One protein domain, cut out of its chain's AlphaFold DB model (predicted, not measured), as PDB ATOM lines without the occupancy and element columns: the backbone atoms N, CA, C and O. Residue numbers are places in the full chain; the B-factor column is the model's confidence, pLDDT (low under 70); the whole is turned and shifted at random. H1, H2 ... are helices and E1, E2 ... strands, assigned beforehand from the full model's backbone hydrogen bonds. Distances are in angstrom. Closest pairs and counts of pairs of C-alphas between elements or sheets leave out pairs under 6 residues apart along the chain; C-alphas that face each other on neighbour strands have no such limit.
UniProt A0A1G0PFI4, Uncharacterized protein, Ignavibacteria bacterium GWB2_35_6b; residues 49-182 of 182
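AT A GLANCE: This is residues 49 to 182 of the 182 residues of an uncharacterized protein of Ignavibacteria bacterium GWB2_35_6b (UniProt A0A1G0PFI4). Amid little regular structure, two small antiparallel sheets, E1-E6-E3-E4 and E5-E2-E7, stand partly face to face, with H1 at one end. Of 134 printed residues, 48 are in one named helix and seven named strands, a mixed class. The whole is compact, radius of gyration of the C-alphas 15.5 A, and spans 49 by 31 by 24 A.

IN THESE COORDINATES: Find C-alpha 49 at (99.331, 164.148, 136.445), where E1, residues 49 to 51, begins. Then come H1, 56 to 66; E2, 77 to 85, 26.2 A long; E3, 92 to 95; E4, 121 to 123; E5, 146 to 153; E6, 169 to 172; and E7, 176 to 181, ending at (92.488, 150.444, 146.436).

HOW THE PARTS SIT: Between E2 and E5, find N 81 and O 149, 2.9 A apart; in the hairpin E3 and E4, N 92 and O 123, 2.8 A; both are within hydrogen-bond range. H1, with every O i to N i+4 pair within range, is on the sheet E5-E2-E7.

THE WHOLE: Residues 66 to 71 stand free. Long links join E3, E4, E5 and E6 in turn. The printed part has no cut, and no printed residue is under 70 in pLDDT.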
ATOM      1  N   PHE A  49      98.590 164.373 135.214       97.94
ATOM      2  CA  PHE A  49      99.331 164.148 136.445       97.94
ATOM      3  C   PHE A  49      98.377 163.613 137.507       97.94
ATOM      4  O   PHE A  49      97.280 164.144 137.688       97.94
ATOM      5  N   PHE A  50      98.817 162.586 138.217       98.12
ATOM      6  CA  PHE A  50      98.110 161.957 139.317       98.12
ATOM      7  C   PHE A  50      99.075 161.788 140.484       98.12
ATOM      8  O   PHE A  50     100.272 161.582 140.293       98.12
ATOM      9  N   TYR A  51      98.522 161.840 141.687       97.38
ATOM     10  CA  TYR A  51      99.188 161.392 142.901       97.38
ATOM     11  C   TYR A  51      98.381 160.230 143.450       97.38
ATOM     12  O   TYR A  51      97.148 160.315 143.482       97.38
ATOM     13  N   VAL A  52      99.048 159.162 143.871       97.31
ATOM     14  CA  VAL A  52      98.383 158.041 144.531       97.31
ATOM     15  C   VAL A  52      97.924 158.527 145.909       97.31
ATOM     16  O   VAL A  52      98.753 158.899 146.740       97.31
ATOM     17  N   PRO A  53      96.608 158.610 146.172       95.75
ATOM     18  CA  PRO A  53      96.114 159.193 147.410       95.75
ATOM     19  C   PRO A  53      96.166 158.189 148.566       95.75
ATOM     20  O   PRO A  53      96.238 156.979 148.348       95.75
ATOM     21  N   LEU A  54      95.990 158.716 149.784       94.56
ATOM     22  CA  LEU A  54      95.838 157.960 151.033       94.56
ATOM     23  C   LEU A  54      97.017 157.014 151.287       94.56
ATOM     24  O   LEU A  54      96.936 155.833 150.951       94.56
ATOM     25  N   PRO A  55      98.101 157.509 151.896       95.44
ATOM     26  CA  PRO A  55      99.218 156.661 152.266       95.44
ATOM     27  C   PRO A  55      98.808 155.584 153.283       95.44
ATOM     28  O   PRO A  55      97.828 155.728 154.019       95.44
ATOM     29  N   GLU A  56      99.524 154.464 153.296       97.50
ATOM     30  CA  GLU A  56      99.038 153.210 153.876       97.50
ATOM     31  C   GLU A  56      98.877 153.261 155.398       97.50
ATOM     32  O   GLU A  56      98.050 152.540 155.954       97.50
ATOM     33  N   ASP A  57      99.596 154.143 156.091       96.44
ATOM     34  CA  ASP A  57      99.388 154.411 157.514       96.44
ATOM     35  C   ASP A  57      97.993 154.992 157.794       96.44
ATOM     36  O   ASP A  57      97.325 154.566 158.740       96.44
ATOM     37  N   GLN A  58      97.510 155.891 156.931       96.44
ATOM     38  CA  GLN A  58      96.170 156.472 157.040       96.44
ATOM     39  C   GLN A  58      95.086 155.453 156.687       96.44
ATOM     40  O   GLN A  58      94.043 155.405 157.343       96.44
ATOM     41  N   ILE A  59      95.341 154.604 155.688       96.00
ATOM     42  CA  ILE A  59      94.443 153.497 155.335       96.00
ATOM     43  C   ILE A  59      94.316 152.527 156.510       96.00
ATOM     44  O   ILE A  59      93.204 152.239 156.958       96.00
ATOM     45  N   LEU A  60      95.443 152.069 157.063       96.06
ATOM     46  CA  LEU A  60      95.450 151.144 158.193       96.06
ATOM     47  C   LEU A  60      94.707 151.733 159.398       96.06
ATOM     48  O   LEU A  60      93.886 151.045 160.007       96.06
ATOM     49  N   GLN A  61      94.938 153.012 159.703       95.12
ATOM     50  CA  GLN A  61      94.247 153.714 160.782       95.12
ATOM     51  C   GLN A  61      92.726 153.766 160.562       95.12
ATOM     52  O   GLN A  61      91.955 153.500 161.492       95.12
ATOM     53  N   ALA A  62      92.274 154.082 159.346       94.19
ATOM     54  CA  ALA A  62      90.852 154.132 159.014       94.19
ATOM     55  C   ALA A  62      90.185 152.752 159.145       94.19
ATOM     56  O   ALA A  62      89.098 152.632 159.725       94.19
ATOM     57  N   LEU A  63      90.857 151.696 158.675       93.31
ATOM     58  CA  LEU A  63      90.374 150.319 158.777       93.31
ATOM     59  C   LEU A  63      90.297 149.845 160.232       93.31
ATOM     60  O   LEU A  63      89.282 149.277 160.627       93.31
ATOM     61  N   GLN A  64      91.317 150.123 161.047       93.81
ATOM     62  CA  GLN A  64      91.322 149.792 162.478       93.81
ATOM     63  C   GLN A  64      90.222 150.528 163.250       93.81
ATOM     64  O   GLN A  64      89.615 149.957 164.152       93.81
ATOM     65  N   THR A  65      89.932 151.776 162.877       93.38
ATOM     66  CA  THR A  65      88.856 152.564 163.496       93.38
ATOM     67  C   THR A  65      87.470 152.029 163.122       93.38
ATOM     68  O   THR A  65      86.554 152.064 163.939       93.38
ATOM     69  N   THR A  66      87.306 151.521 161.898       89.81
ATOM     70  CA  THR A  66      86.015 151.028 161.388       89.81
ATOM     71  C   THR A  66      85.733 149.585 161.814       89.81
ATOM     72  O   THR A  66      84.595 149.230 162.124       89.81
ATOM     73  N   ASN A  67      86.758 148.732 161.849       88.19
ATOM     74  CA  ASN A  67      86.637 147.320 162.196       88.19
ATOM     75  C   ASN A  67      86.727 147.109 163.716       88.19
ATOM     76  O   ASN A  67      87.711 146.589 164.237       88.19
ATOM     77  N   THR A  68      85.679 147.514 164.436       82.19
ATOM     78  CA  THR A  68      85.630 147.418 165.907       82.19
ATOM     79  C   THR A  68      85.169 146.055 166.429       82.19
ATOM     80  O   THR A  68      85.262 145.805 167.627       82.19
ATOM     81  N   ASN A  69      84.640 145.187 165.559       80.25
ATOM     82  CA  ASN A  69      83.977 143.932 165.944       80.25
ATOM     83  C   ASN A  69      84.668 142.670 165.384       80.25
ATOM     84  O   ASN A  69      84.124 141.573 165.512       80.25
ATOM     85  N   GLY A  70      85.837 142.808 164.750       79.00
ATOM     86  CA  GLY A  70      86.622 141.710 164.180       79.00
ATOM     87  C   GLY A  70      88.088 141.740 164.614       79.00
ATOM     88  O   GLY A  70      88.487 142.537 165.464       79.00
ATOM     89  N   SER A  71      88.911 140.868 164.021       83.75
ATOM     90  CA  SER A  71      90.369 140.968 164.159       83.75
ATOM     91  C   SER A  71      90.833 142.320 163.629       83.75
ATOM     92  O   SER A  71      90.444 142.705 162.525       83.75
ATOM     93  N   ALA A  72      91.657 143.022 164.407       84.00
ATOM     94  CA  ALA A  72      92.201 144.309 163.996       84.00
ATOM     95  C   ALA A  72      92.954 144.169 162.668       84.00
ATOM     96  O   ALA A  72      93.722 143.222 162.488       84.00
ATOM     97  N   SER A  73      92.751 145.117 161.753       92.19
ATOM     98  CA  SER A  73      93.578 145.215 160.549       92.19
ATOM     99  C   SER A  73      95.031 145.447 160.960       92.19
ATOM    100  O   SER A  73      95.312 146.271 161.835       92.19
ATOM    101  N   THR A  74      95.958 144.722 160.345       94.62
ATOM    102  CA  THR A  74      97.394 144.808 160.630       94.62
ATOM    103  C   THR A  74      98.177 145.053 159.353       94.62
ATOM    104  O   THR A  74      97.656 144.906 158.253       94.62
ATOM    105  N   ASN A  75      99.457 145.382 159.511       96.31
ATOM    106  CA  ASN A  75     100.404 145.338 158.407       96.31
ATOM    107  C   ASN A  75     100.542 143.919 157.812       96.31
ATOM    108  O   ASN A  75     100.352 142.937 158.544       96.31
ATOM    109  N   PRO A  76     100.969 143.816 156.540       96.94
ATOM    110  CA  PRO A  76     101.061 144.915 155.569       96.94
ATOM    111  C   PRO A  76      99.684 145.299 154.998       96.94
ATOM    112  O   PRO A  76      98.774 144.472 154.956       96.94
ATOM    113  N   VAL A  77      99.541 146.541 154.538       97.44
ATOM    114  CA  VAL A  77      98.380 146.984 153.748       97.44
ATOM    115  C   VAL A  77      98.594 146.547 152.303       97.44
ATOM    116  O   VAL A  77      99.687 146.708 151.767       97.44
ATOM    117  N   GLN A  78      97.584 145.957 151.667       97.19
ATOM    118  CA  GLN A  78      97.700 145.529 150.275       97.19
ATOM    119  C   GLN A  78      97.355 146.691 149.345       97.19
ATOM    120  O   GLN A  78      96.188 147.052 149.228       97.19
ATOM    121  N   THR A  79      98.345 147.219 148.633       97.00
ATOM    122  CA  THR A  79      98.131 148.262 147.628       97.00
ATOM    123  C   THR A  79      97.748 147.645 146.292       97.00
ATOM    124  O   THR A  79      98.358 146.670 145.845       97.00
ATOM    125  N   TYR A  80      96.738 148.228 145.647       97.75
ATOM    126  CA  TYR A  80      96.349 147.926 144.274       97.75
ATOM    127  C   TYR A  80      96.122 149.222 143.492       97.75
ATOM    128  O   TYR A  80      95.222 150.001 143.817       97.75
ATOM    129  N   ILE A  81      96.908 149.453 142.443       98.38
ATOM    130  CA  ILE A  81      96.760 150.602 141.542       98.38
ATOM    131  C   ILE A  81      96.607 150.071 140.120       98.38
ATOM    132  O   ILE A  81      97.428 149.287 139.648       98.38
ATOM    133  N   SER A  82      95.557 150.497 139.424       98.25
ATOM    134  CA  SER A  82      95.342 150.164 138.017       98.25
ATOM    135  C   SER A  82      95.486 151.401 137.149       98.25
ATOM    136  O   SER A  82      94.835 152.411 137.425       98.25
ATOM    137  N   ILE A  83      96.259 151.293 136.072       98.69
ATOM    138  CA  ILE A  83      96.421 152.344 135.066       98.69
ATOM    139  C   ILE A  83      96.005 151.779 133.709       98.69
ATOM    140  O   ILE A  83      96.598 150.820 133.225       98.69
ATOM    141  N   ALA A  84      94.979 152.359 133.090       98.56
ATOM    142  CA  ALA A  84      94.475 151.932 131.787       98.56
ATOM    143  C   ALA A  84      94.803 152.971 130.709       98.56
ATOM    144  O   ALA A  84      94.414 154.136 130.831       98.56
ATOM    145  N   ALA A  85      95.487 152.542 129.648       98.38
ATOM    146  CA  ALA A  85      95.856 153.387 128.518       98.38
ATOM    147  C   ALA A  85      94.759 153.420 127.447       98.38
ATOM    148  O   ALA A  85      94.238 152.385 127.025       98.38
ATOM    149  N   ILE A  86      94.425 154.627 126.984       97.06
ATOM    150  CA  ILE A  86      93.350 154.858 126.003       97.06
ATOM    151  C   ILE A  86      93.901 154.981 124.573       97.06
ATOM    152  O   ILE A  86      93.153 154.862 123.608       97.06
ATOM    153  N   ALA A  87      95.205 155.220 124.414       98.06
ATOM    154  CA  ALA A  87      95.826 155.479 123.119       98.06
ATOM    155  C   ALA A  87      97.140 154.711 122.937       98.06
ATOM    156  O   ALA A  87      97.863 154.443 123.897       98.06
ATOM    157  N   ASP A  88      97.463 154.410 121.681       98.25
ATOM    158  CA  ASP A  88      98.710 153.741 121.305       98.25
ATOM    159  C   ASP A  88      99.934 154.587 121.625       98.25
ATOM    160  O   ASP A  88      99.852 155.814 121.563       98.25
ATOM    161  N   ASN A  89     101.079 153.959 121.898       97.69
ATOM    162  CA  ASN A  89     102.329 154.645 122.242       97.69
ATOM    163  C   ASN A  89     102.127 155.669 123.380       97.69
ATOM    164  O   ASN A  89     102.453 156.852 123.231       97.69
ATOM    165  N   THR A  90     101.462 155.253 124.460       98.56
ATOM    166  CA  THR A  90     101.339 156.065 125.679       98.56
ATOM    167  C   THR A  90     102.636 155.947 126.469       98.56
ATOM    168  O   THR A  90     103.100 154.838 126.697       98.56
ATOM    169  N   VAL A  91     103.196 157.074 126.912       98.56
ATOM    170  CA  VAL A  91     104.349 157.087 127.827       98.56
ATOM    171  C   VAL A  91     103.866 157.502 129.210       98.56
ATOM    172  O   VAL A  91     103.101 158.466 129.331       98.56
ATOM    173  N   ILE A  92     104.292 156.767 130.232       98.75
ATOM    174  CA  ILE A  92     103.986 157.009 131.640       98.75
ATOM    175  C   ILE A  92     105.301 157.227 132.385       98.75
ATOM    176  O   ILE A  92     106.220 156.428 132.269       98.75
ATOM    177  N   TYR A  93     105.368 158.289 133.174       98.56
ATOM    178  CA  TYR A  93     106.431 158.532 134.138       98.56
ATOM    179  C   TYR A  93     105.924 158.130 135.519       98.56
ATOM    180  O   TYR A  93     104.892 158.650 135.958       98.56
ATOM    181  N   TYR A  94     106.625 157.210 136.175       98.44
ATOM    182  CA  TYR A  94     106.296 156.726 137.512       98.44
ATOM    183  C   TYR A  94     107.395 157.136 138.492       98.44
ATOM    184  O   TYR A  94     108.491 156.579 138.471       98.44
ATOM    185  N   ASP A  95     107.106 158.136 139.314       97.75
ATOM    186  CA  ASP A  95     108.011 158.719 140.304       97.75
ATOM    187  C   ASP A  95     107.610 158.197 141.690       97.75
ATOM    188  O   ASP A  95     106.502 158.475 142.160       97.75
ATOM    189  N   GLN A  96     108.502 157.403 142.292       92.38
ATOM    190  CA  GLN A  96     108.245 156.615 143.508       92.38
ATOM    191  C   GLN A  96     108.376 157.433 144.805       92.38
ATOM    192  O   GLN A  96     108.180 156.936 145.905       92.38
ATOM    193  N   TRP A  97     108.681 158.733 144.707       93.50
ATOM    194  CA  TRP A  97     108.752 159.658 145.842       93.50
ATOM    195  C   TRP A  97     109.819 159.371 146.925       93.50
ATOM    196  O   TRP A  97     110.207 160.327 147.607       93.50
ATOM    197  N   GLU A  98     110.361 158.161 147.117       93.69
ATOM    198  CA  GLU A  98     111.207 157.851 148.291       93.69
ATOM    199  C   GLU A  98     112.564 158.572 148.281       93.69
ATOM    200  O   GLU A  98     113.204 158.727 149.323       93.69
ATOM    201  N   ASN A  99     113.000 159.076 147.123       90.94
ATOM    202  CA  ASN A  99     114.155 159.972 146.972       90.94
ATOM    203  C   ASN A  99     113.762 161.447 146.732       90.94
ATOM    204  O   ASN A  99     114.622 162.285 146.446       90.94
ATOM    205  N   GLY A 100     112.483 161.770 146.928       92.69
ATOM    206  CA  GLY A 100     111.859 163.050 146.620       92.69
ATOM    207  C   GLY A 100     111.438 163.159 145.154       92.69
ATOM    208  O   GLY A 100     112.104 162.648 144.265       92.69
ATOM    209  N   PHE A 101     110.347 163.886 144.902       94.88
ATOM    210  CA  PHE A 101     109.828 164.048 143.544       94.88
ATOM    211  C   PHE A 101     110.819 164.732 142.605       94.88
ATOM    212  O   PHE A 101     111.415 165.763 142.948       94.88
ATOM    213  N   ASP A 102     110.862 164.257 141.366       96.25
ATOM    214  CA  ASP A 102     111.529 164.958 140.281       96.25
ATOM    215  C   ASP A 102     110.730 166.231 139.909       96.25
ATOM    216  O   ASP A 102     109.534 166.160 139.571       96.25
ATOM    217  N   PRO A 103     111.360 167.428 139.952       93.56
ATOM    218  CA  PRO A 103     110.701 168.683 139.580       93.56
ATOM    219  C   PRO A 103     110.228 168.690 138.124       93.56
ATOM    220  O   PRO A 103     109.153 169.209 137.823       93.56
ATOM    221  N   ASP A 104     111.019 168.082 137.237       95.06
ATOM    222  CA  ASP A 104     110.653 167.789 135.857       95.06
ATOM    223  C   ASP A 104     110.646 166.273 135.656       95.06
ATOM    224  O   ASP A 104     111.674 165.650 135.416       95.06
ATOM    225  N   VAL A 105     109.458 165.681 135.758       95.38
ATOM    226  CA  VAL A 105     109.282 164.226 135.671       95.38
ATOM    227  C   VAL A 105     109.567 163.677 134.265       95.38
ATOM    228  O   VAL A 105     109.865 162.498 134.118       95.38
ATOM    229  N   ALA A 106     109.495 164.523 133.228       95.25
ATOM    230  CA  ALA A 106     109.861 164.120 131.875       95.25
ATOM    231  C   ALA A 106     111.385 164.086 131.699       95.25
ATOM    232  O   ALA A 106     111.884 163.346 130.860       95.25
ATOM    233  N   ASN A 107     112.140 164.840 132.500       94.81
ATOM    234  CA  ASN A 107     113.601 164.862 132.477       94.81
ATOM    235  C   ASN A 107     114.149 164.647 133.901       94.81
ATOM    236  O   ASN A 107     114.740 165.569 134.473       94.81
ATOM    237  N   PRO A 108     113.930 163.455 134.489       94.75
ATOM    238  CA  PRO A 108     114.202 163.222 135.899       94.75
ATOM    239  C   PRO A 108     115.699 163.312 136.199       94.75
ATOM    240  O   PRO A 108     116.535 162.763 135.476       94.75
ATOM    241  N   MET A 109     116.042 163.983 137.299       93.38
ATOM    242  CA  MET A 109     117.407 163.978 137.832       93.38
ATOM    243  C   MET A 109     117.715 162.629 138.483       93.38
ATOM    244  O   MET A 109     118.856 162.168 138.435       93.38
ATOM    245  N   ASN A 110     116.692 161.985 139.048       94.38
ATOM    246  CA  ASN A 110     116.774 160.673 139.669       94.38
ATOM    247  C   ASN A 110     116.183 159.597 138.748       94.38
ATOM    248  O   ASN A 110     115.267 158.893 139.143       94.38
ATOM    249  N   LEU A 111     116.687 159.435 137.519       96.38
ATOM    250  CA  LEU A 111     116.192 158.391 136.609       96.38
ATOM    251  C   LEU A 111     116.433 156.980 137.176       96.38
ATOM    252  O   LEU A 111     117.510 156.688 137.714       96.38
ATOM    253  N   TYR A 112     115.451 156.093 137.014       97.50
ATOM    254  CA  TYR A 112     115.584 154.687 137.369       97.50
ATOM    255  C   TYR A 112     116.752 154.020 136.634       97.50
ATOM    256  O   TYR A 112     116.988 154.211 135.440       97.50
ATOM    257  N   SER A 113     117.460 153.172 137.369       96.38
ATOM    258  CA  SER A 113     118.358 152.162 136.820       96.38
ATOM    259  C   SER A 113     118.499 151.026 137.830       96.38
ATOM    260  O   SER A 113     118.100 151.157 138.984       96.38
ATOM    261  N   VAL A 114     119.171 149.937 137.454       94.19
ATOM    262  CA  VAL A 114     119.505 148.850 138.398       94.19
ATOM    263  C   VAL A 114     120.283 149.370 139.625       94.19
ATOM    264  O   VAL A 114     120.164 148.808 140.709       94.19
ATOM    265  N   GLY A 115     121.066 150.448 139.473       95.56
ATOM    266  CA  GLY A 115     121.793 151.099 140.571       95.56
ATOM    267  C   GLY A 115     121.011 152.197 141.304       95.56
ATOM    268  O   GLY A 115     121.494 152.696 142.317       95.56
ATOM    269  N   ASN A 116     119.832 152.576 140.806       95.12
ATOM    270  CA  ASN A 116     118.944 153.580 141.390       95.12
ATOM    271  C   ASN A 116     117.482 153.092 141.323       95.12
ATOM    272  O   ASN A 116     116.710 153.584 140.497       95.12
ATOM    273  N   PRO A 117     117.097 152.098 142.142       93.38
ATOM    274  CA  PRO A 117     115.778 151.478 142.046       93.38
ATOM    275  C   PRO A 117     114.624 152.410 142.445       93.38
ATOM    276  O   PRO A 117     113.524 152.238 141.937       93.38
ATOM    277  N   GLY A 118     114.869 153.405 143.305       94.12
ATOM    278  CA  GLY A 118     113.869 154.416 143.681       94.12
ATOM    279  C   GLY A 118     113.735 155.564 142.679       94.12
ATOM    280  O   GLY A 118     113.026 156.527 142.935       94.12
ATOM    281  N   GLY A 119     114.470 155.530 141.565       96.25
ATOM    282  CA  GLY A 119     114.384 156.580 140.560       96.25
ATOM    283  C   GLY A 119     113.050 156.601 139.814       96.25
ATOM    284  O   GLY A 119     112.366 155.579 139.726       96.25
ATOM    285  N   THR A 120     112.723 157.745 139.212       97.75
ATOM    286  CA  THR A 120     111.599 157.871 138.283       97.75
ATOM    287  C   THR A 120     111.783 156.897 137.129       97.75
ATOM    288  O   THR A 120     112.793 156.930 136.419       97.75
ATOM    289  N   GLN A 121     110.796 156.036 136.936       98.19
ATOM    290  CA  GLN A 121     110.735 155.110 135.820       98.19
ATOM    291  C   GLN A 121     110.039 155.768 134.631       98.19
ATOM    292  O   GLN A 121     109.088 156.537 134.798       98.19
ATOM    293  N   ILE A 122     110.492 155.435 133.426       98.31
ATOM    294  CA  ILE A 122     109.824 155.809 132.180       98.31
ATOM    295  C   ILE A 122     109.276 154.526 131.578       98.31
ATOM    296  O   ILE A 122     110.003 153.555 131.421       98.31
ATOM    297  N   TRP A 123     107.978 154.509 131.315       98.62
ATOM    298  CA  TRP A 123     107.271 153.355 130.787       98.62
ATOM    299  C   TRP A 123     106.639 153.685 129.439       98.62
ATOM    300  O   TRP A 123     106.043 154.752 129.279       98.62
ATOM    301  N   GLY A 124     106.662 152.746 128.501       98.19
ATOM    302  CA  GLY A 124     106.034 152.868 127.187       98.19
ATOM    303  C   GLY A 124     106.907 153.528 126.117       98.19
ATOM    304  O   GLY A 124     106.376 153.862 125.053       98.19
ATOM    305  N   ASP A 125     108.200 153.746 126.378       97.25
ATOM    306  CA  ASP A 125     109.154 154.318 125.416       97.25
ATOM    307  C   ASP A 125     109.951 153.241 124.648       97.25
ATOM    308  O   ASP A 125     110.670 153.552 123.694       97.25
ATOM    309  N   GLY A 126     109.764 151.968 125.010       97.31
ATOM    310  CA  GLY A 126     110.417 150.811 124.407       97.31
ATOM    311  C   GLY A 126     111.817 150.542 124.957       97.31
ATOM    312  O   GLY A 126     112.538 149.713 124.392       97.31
ATOM    313  N   ASN A 127     112.225 151.220 126.031       96.06
ATOM    314  CA  ASN A 127     113.538 151.099 126.648       96.06
ATOM    315  C   ASN A 127     113.435 150.575 128.086       96.06
ATOM    316  O   ASN A 127     113.595 151.307 129.049       96.06
ATOM    317  N   SER A 128     113.359 149.257 128.254       97.12
ATOM    318  CA  SER A 128     113.257 148.646 129.589       97.12
ATOM    319  C   SER A 128     114.430 148.919 130.556       97.12
ATOM    320  O   SER A 128     114.354 148.564 131.734       97.12
ATOM    321  N   ALA A 129     115.523 149.549 130.104       96.81
ATOM    322  CA  ALA A 129     116.647 149.924 130.961       96.81
ATOM    323  C   ALA A 129     116.344 151.107 131.900       96.81
ATOM    324  O   ALA A 129     117.005 151.222 132.934       96.81
ATOM    325  N   ASN A 130     115.377 151.970 131.561       96.88
ATOM    326  CA  ASN A 130     114.941 153.107 132.386       96.88
ATOM    327  C   ASN A 130     113.614 152.833 133.130       96.88
ATOM    328  O   ASN A 130     113.020 153.748 133.700       96.88
ATOM    329  N   GLY A 131     113.198 151.566 133.173       97.00
ATOM    330  CA  GLY A 131     111.961 151.110 133.796       97.00
ATOM    331  C   GLY A 131     111.106 150.325 132.809       97.00
ATOM    332  O   GLY A 131     111.269 150.424 131.602       97.00
ATOM    333  N   ALA A 132     110.207 149.494 133.325       98.00
ATOM    334  CA  ALA A 132     109.148 148.879 132.532       98.00
ATOM    335  C   ALA A 132     107.969 148.562 133.458       98.00
ATOM    336  O   ALA A 132     108.195 148.126 134.595       98.00
ATOM    337  N   PRO A 133     106.716 148.725 133.006       97.75
ATOM    338  CA  PRO A 133     105.577 148.442 133.855       97.75
ATOM    339  C   PRO A 133     105.478 146.937 134.148       97.75
ATOM    340  O   PRO A 133     105.743 146.108 133.263       97.75
ATOM    341  N   PRO A 134     105.041 146.548 135.361       97.25
ATOM    342  CA  PRO A 134     104.814 145.149 135.696       97.25
ATOM    343  C   PRO A 134     103.917 144.447 134.670       97.25
ATOM    344  O   PRO A 134     102.862 144.947 134.283       97.25
ATOM    345  N   GLY A 135     104.350 143.268 134.218       97.00
ATOM    346  CA  GLY A 135     103.629 142.475 133.218       97.00
ATOM    347  C   GLY A 135     103.854 142.893 131.760       97.00
ATOM    348  O   GLY A 135     103.338 142.219 130.871       97.00
ATOM    349  N   ILE A 136     104.642 143.942 131.487       98.06
ATOM    350  CA  ILE A 136     104.894 144.455 130.129       98.06
ATOM    351  C   ILE A 136     106.408 144.648 129.914       98.06
ATOM    352  O   ILE A 136     106.904 145.770 129.823       98.06
ATOM    353  N   PRO A 137     107.183 143.556 129.796       96.88
ATOM    354  CA  PRO A 137     108.644 143.633 129.709       96.88
ATOM    355  C   PRO A 137     109.163 144.269 128.410       96.88
ATOM    356  O   PRO A 137     110.342 144.603 128.329       96.88
ATOM    357  N   SER A 138     108.313 144.413 127.385       96.56
ATOM    358  CA  SER A 138     108.669 145.110 126.144       96.56
ATOM    359  C   SER A 138     108.716 146.625 126.303       96.56
ATOM    360  O   SER A 138     109.189 147.293 125.393       96.56
ATOM    361  N   ASP A 139     108.170 147.148 127.401       98.19
ATOM    362  CA  ASP A 139     107.989 148.573 127.630       98.19
ATOM    363  C   ASP A 139     107.212 149.288 126.504       98.19
ATOM    364  O   ASP A 139     107.538 150.378 126.057       98.19
ATOM    365  N   ILE A 140     106.156 148.642 125.999       98.31
ATOM    366  CA  ILE A 140     105.282 149.213 124.964       98.31
ATOM    367  C   ILE A 140     103.858 149.236 125.504       98.31
ATOM    368  O   ILE A 140     103.280 148.185 125.784       98.31
ATOM    369  N   ILE A 141     103.284 150.432 125.621       98.62
ATOM    370  CA  ILE A 141     101.926 150.646 126.125       98.62
ATOM    371  C   ILE A 141     101.054 151.132 124.974       98.62
ATOM    372  O   ILE A 141     101.264 152.222 124.431       98.62
ATOM    373  N   ASN A 142     100.048 150.329 124.631       98.38
ATOM    374  CA  ASN A 142      99.100 150.649 123.577       98.38
ATOM    375  C   ASN A 142      97.679 150.833 124.113       98.38
ATOM    376  O   ASN A 142      97.406 150.625 125.297       98.38
ATOM    377  N   SER A 143      96.758 151.236 123.240       98.00
ATOM    378  CA  SER A 143      95.346 151.326 123.592       98.00
ATOM    379  C   SER A 143      94.839 149.987 124.134       98.00
ATOM    380  O   SER A 143      95.035 148.935 123.524       98.00
ATOM    381  N   GLY A 144      94.156 150.025 125.278       97.12
ATOM    382  CA  GLY A 144      93.621 148.840 125.950       97.12
ATOM    383  C   GLY A 144      94.610 148.132 126.878       97.12
ATOM    384  O   GLY A 144      94.209 147.205 127.580       97.12
ATOM    385  N   THR A 145      95.873 148.566 126.940       98.44
ATOM    386  CA  THR A 145      96.822 148.091 127.949       98.44
ATOM    387  C   THR A 145      96.356 148.504 129.348       98.44
ATOM    388  O   THR A 145      96.060 149.675 129.593       98.44
ATOM    389  N   VAL A 146      96.333 147.543 130.276       98.25
ATOM    390  CA  VAL A 146      96.056 147.769 131.700       98.25
ATOM    391  C   VAL A 146      97.273 147.341 132.512       98.25
ATOM    392  O   VAL A 146      97.668 146.178 132.476       98.25
ATOM    393  N   ILE A 147      97.853 148.289 133.240       98.69
ATOM    394  CA  ILE A 147      98.974 148.078 134.157       98.69
ATOM    395  C   ILE A 147      98.402 147.913 135.556       98.69
ATOM    396  O   ILE A 147      97.600 148.742 135.993       98.69
ATOM    397  N   ILE A 148      98.822 146.857 136.248       98.38
ATOM    398  CA  ILE A 148      98.420 146.566 137.622       98.38
ATOM    399  C   ILE A 148      99.656 146.602 138.514       98.38
ATOM    400  O   ILE A 148     100.568 145.791 138.352       98.38
ATOM    401  N   LEU A 149      99.653 147.520 139.475       98.31
ATOM    402  CA  LEU A 149     100.634 147.607 140.546       98.31
ATOM    403  C   LEU A 149     100.007 146.977 141.786       98.31
ATOM    404  O   LEU A 149      98.925 147.389 142.206       98.31
ATOM    405  N   ASN A 150     100.630 145.924 142.304       97.69
ATOM    406  CA  ASN A 150     100.053 145.110 143.365       97.69
ATOM    407  C   ASN A 150     101.150 144.566 144.282       97.69
ATOM    408  O   ASN A 150     101.821 143.589 143.939       97.69
ATOM    409  N   ASN A 151     101.309 145.175 145.452       97.69
ATOM    410  CA  ASN A 151     102.301 144.795 146.456       97.69
ATOM    411  C   ASN A 151     101.781 145.069 147.877       97.69
ATOM    412  O   ASN A 151     100.982 145.983 148.087       97.69
ATOM    413  N   PRO A 152     102.219 144.269 148.859       97.69
ATOM    414  CA  PRO A 152     102.047 144.616 150.258       97.69
ATOM    415  C   PRO A 152     102.973 145.783 150.617       97.69
ATOM    416  O   PRO A 152     104.151 145.755 150.274       97.69
ATOM    417  N   VAL A 153     102.462 146.751 151.370       97.81
ATOM    418  CA  VAL A 153     103.213 147.892 151.898       97.81
ATOM    419  C   VAL A 153     103.189 147.824 153.418       97.81
ATOM    420  O   VAL A 153     102.132 147.709 154.047       97.81
ATOM    421  N   THR A 154     104.366 147.893 154.037       97.94
ATOM    422  CA  THR A 154     104.463 148.024 155.494       97.94
ATOM    423  C   THR A 154     104.482 149.502 155.863       97.94
ATOM    424  O   THR A 154     105.398 150.233 155.495       97.94
ATOM    425  N   THR A 155     103.496 149.950 156.642       96.38
ATOM    426  CA  THR A 155     103.259 151.379 156.916       96.38
ATOM    427  C   THR A 155     104.457 152.107 157.530       96.38
ATOM    428  O   THR A 155     104.607 153.310 157.350       96.38
ATOM    429  N   THR A 156     105.330 151.395 158.246       95.75
ATOM    430  CA  THR A 156     106.506 151.968 158.918       95.75
ATOM    431  C   THR A 156     107.755 152.058 158.039       95.75
ATOM    432  O   THR A 156     108.753 152.603 158.500       95.75
ATOM    433  N   SER A 157     107.745 151.508 156.821       95.00
ATOM    434  CA  SER A 157     108.931 151.431 155.952       95.00
ATOM    435  C   SER A 157     108.791 152.152 154.612       95.00
ATOM    436  O   SER A 157     109.712 152.066 153.807       95.00
ATOM    437  N   ARG A 158     107.695 152.884 154.393       93.25
ATOM    438  CA  ARG A 158     107.330 153.521 153.115       93.25
ATOM    439  C   ARG A 158     108.410 154.404 152.472       93.25
ATOM    440  O   ARG A 158     108.584 154.384 151.277       93.25
ATOM    441  N   GLN A 159     109.204 155.137 153.261       91.25
ATOM    442  CA  GLN A 159     110.321 155.949 152.721       91.25
ATOM    443  C   GLN A 159     111.629 155.170 152.509       91.25
ATOM    444  O   GLN A 159     112.637 155.741 152.107       91.25
ATOM    445  N   SER A 160     111.676 153.898 152.898       92.25
ATOM    446  CA  SER A 160     112.918 153.112 152.969       92.25
ATOM    447  C   SER A 160     112.896 151.847 152.118       92.25
ATOM    448  O   SER A 160     113.942 151.236 151.903       92.25
ATOM    449  N   VAL A 161     111.713 151.441 151.669       95.00
ATOM    450  CA  VAL A 161     111.486 150.300 150.791       95.00
ATOM    451  C   VAL A 161     110.890 150.862 149.519       95.00
ATOM    452  O   VAL A 161     109.960 151.645 149.604       95.00
ATOM    453  N   ILE A 162     111.455 150.461 148.384       95.31
ATOM    454  CA  ILE A 162     110.941 150.851 147.077       95.31
ATOM    455  C   ILE A 162     109.826 149.884 146.709       95.31
ATOM    456  O   ILE A 162     110.094 148.710 146.413       95.31
ATOM    457  N   ASP A 163     108.593 150.354 146.772       95.06
ATOM    458  CA  ASP A 163     107.400 149.608 146.409       95.06
ATOM    459  C   ASP A 163     106.319 150.562 145.871       95.06
ATOM    460  O   ASP A 163     106.512 151.768 145.860       95.06
ATOM    461  N   PHE A 164     105.223 150.038 145.309       96.62
ATOM    462  CA  PHE A 164     104.165 150.920 144.809       96.62
ATOM    463  C   PHE A 164     103.242 151.287 145.965       96.62
ATOM    464  O   PHE A 164     102.588 150.405 146.542       96.62
ATOM    465  N   ASP A 165     103.165 152.572 146.294       96.25
ATOM    466  CA  ASP A 165     102.467 153.021 147.491       96.25
ATOM    467  C   ASP A 165     101.781 154.389 147.328       96.25
ATOM    468  O   ASP A 165     101.695 154.974 146.242       96.25
ATOM    469  N   GLY A 166     101.100 154.846 148.380       96.12
ATOM    470  CA  GLY A 166     100.496 156.176 148.372       96.12
ATOM    471  C   GLY A 166     101.566 157.263 148.379       96.12
ATOM    472  O   GLY A 166     102.554 157.135 149.063       96.12
ATOM    473  N   SER A 167     101.321 158.431 147.794       95.69
ATOM    474  CA  SER A 167     102.298 159.521 147.551       95.69
ATOM    475  C   SER A 167     103.056 159.409 146.234       95.69
ATOM    476  O   SER A 167     103.451 160.458 145.727       95.69
ATOM    477  N   ASP A 168     103.150 158.227 145.626       97.50
ATOM    478  CA  ASP A 168     103.703 158.078 144.279       97.50
ATOM    479  C   ASP A 168     103.032 159.022 143.279       97.50
ATOM    480  O   ASP A 168     101.826 159.312 143.338       97.50
ATOM    481  N   LYS A 169     103.826 159.510 142.329       98.00
ATOM    482  CA  LYS A 169     103.384 160.425 141.280       98.00
ATOM    483  C   LYS A 169     103.400 159.709 139.938       98.00
ATOM    484  O   LYS A 169     104.391 159.124 139.518       98.00
ATOM    485  N   ILE A 170     102.289 159.831 139.223       98.69
ATOM    486  CA  ILE A 170     102.110 159.273 137.885       98.69
ATOM    487  C   ILE A 170     101.888 160.438 136.930       98.69
ATOM    488  O   ILE A 170     100.987 161.252 137.136       98.69
ATOM    489  N   ALA A 171     102.668 160.518 135.861       98.56
ATOM    490  CA  ALA A 171     102.430 161.466 134.780       98.56
ATOM    491  C   ALA A 171     102.317 160.728 133.447       98.56
ATOM    492  O   ALA A 171     103.029 159.758 133.222       98.56
ATOM    493  N   ALA A 172     101.431 161.161 132.555       98.50
ATOM    494  CA  ALA A 172     101.188 160.465 131.293       98.50
ATOM    495  C   ALA A 172     101.127 161.430 130.111       98.50
ATOM    496  O   ALA A 172     100.572 162.527 130.207       98.50
ATOM    497  N   THR A 173     101.672 161.008 128.973       98.44
ATOM    498  CA  THR A 173     101.721 161.799 127.726       98.44
ATOM    499  C   THR A 173     100.420 161.740 126.932       98.44
ATOM    500  O   THR A 173     100.202 162.538 126.021       98.44
ATOM    501  N   LYS A 174      99.528 160.817 127.298       97.94
ATOM    502  CA  LYS A 174      98.187 160.638 126.733       97.94
ATOM    503  C   LYS A 174      97.204 160.324 127.848       97.94
ATOM    504  O   LYS A 174      97.603 160.041 128.973       97.94
ATOM    505  N   THR A 175      95.914 160.383 127.529       97.50
ATOM    506  CA  THR A 175      94.867 160.111 128.509       97.50
ATOM    507  C   THR A 175      94.970 158.681 129.041       97.50
ATOM    508  O   THR A 175      94.935 157.718 128.271       97.50
ATOM    509  N   VAL A 176      95.044 158.563 130.363       98.50
ATOM    510  CA  VAL A 176      94.954 157.311 131.112       98.50
ATOM    511  C   VAL A 176      93.868 157.419 132.180       98.50
ATOM    512  O   VAL A 176      93.517 158.511 132.630       98.50
ATOM    513  N   SER A 177      93.328 156.276 132.589       98.06
ATOM    514  CA  SER A 177      92.484 156.170 133.783       98.06
ATOM    515  C   SER A 177      93.288 155.537 134.908       98.06
ATOM    516  O   SER A 177      93.900 154.495 134.689       98.06
ATOM    517  N   VAL A 178      93.246 156.128 136.103       98.25
ATOM    518  CA  VAL A 178      93.923 155.610 137.299       98.25
ATOM    519  C   VAL A 178      92.886 155.299 138.375       98.25
ATOM    520  O   VAL A 178      92.020 156.127 138.657       98.25
ATOM    521  N   ALA A 179      92.973 154.116 138.977       97.50
ATOM    522  CA  ALA A 179      92.190 153.738 140.151       97.50
ATOM    523  C   ALA A 179      93.097 153.108 141.212       97.50
ATOM    524  O   ALA A 179      94.098 152.479 140.879       97.50
ATOM    525  N   ARG A 180      92.735 153.290 142.484       96.31
ATOM    526  CA  ARG A 180      93.499 152.878 143.670       96.31
ATOM    527  C   ARG A 180      92.566 152.173 144.651       96.31
ATOM    528  O   ARG A 180      91.453 152.643 144.878       96.31
ATOM    529  N   SER A 181      93.052 151.096 145.254       94.88
ATOM    530  CA  SER A 181      92.488 150.444 146.436       94.88
ATOM    531  C   SER A 181      93.615 150.127 147.417       94.88
ATOM    532  O   SER A 181      94.728 149.818 146.989       94.88
ATOM    533  N   GLY A 182      93.311 150.192 148.711       86.81
ATOM    534  CA  GLY A 182      94.193 149.816 149.813       86.81
ATOM    535  C   GLY A 182      93.390 149.489 151.060       86.81
ATOM    536  O   GLY A 182      92.216 149.928 151.121       86.81
TER     537      GLY A 182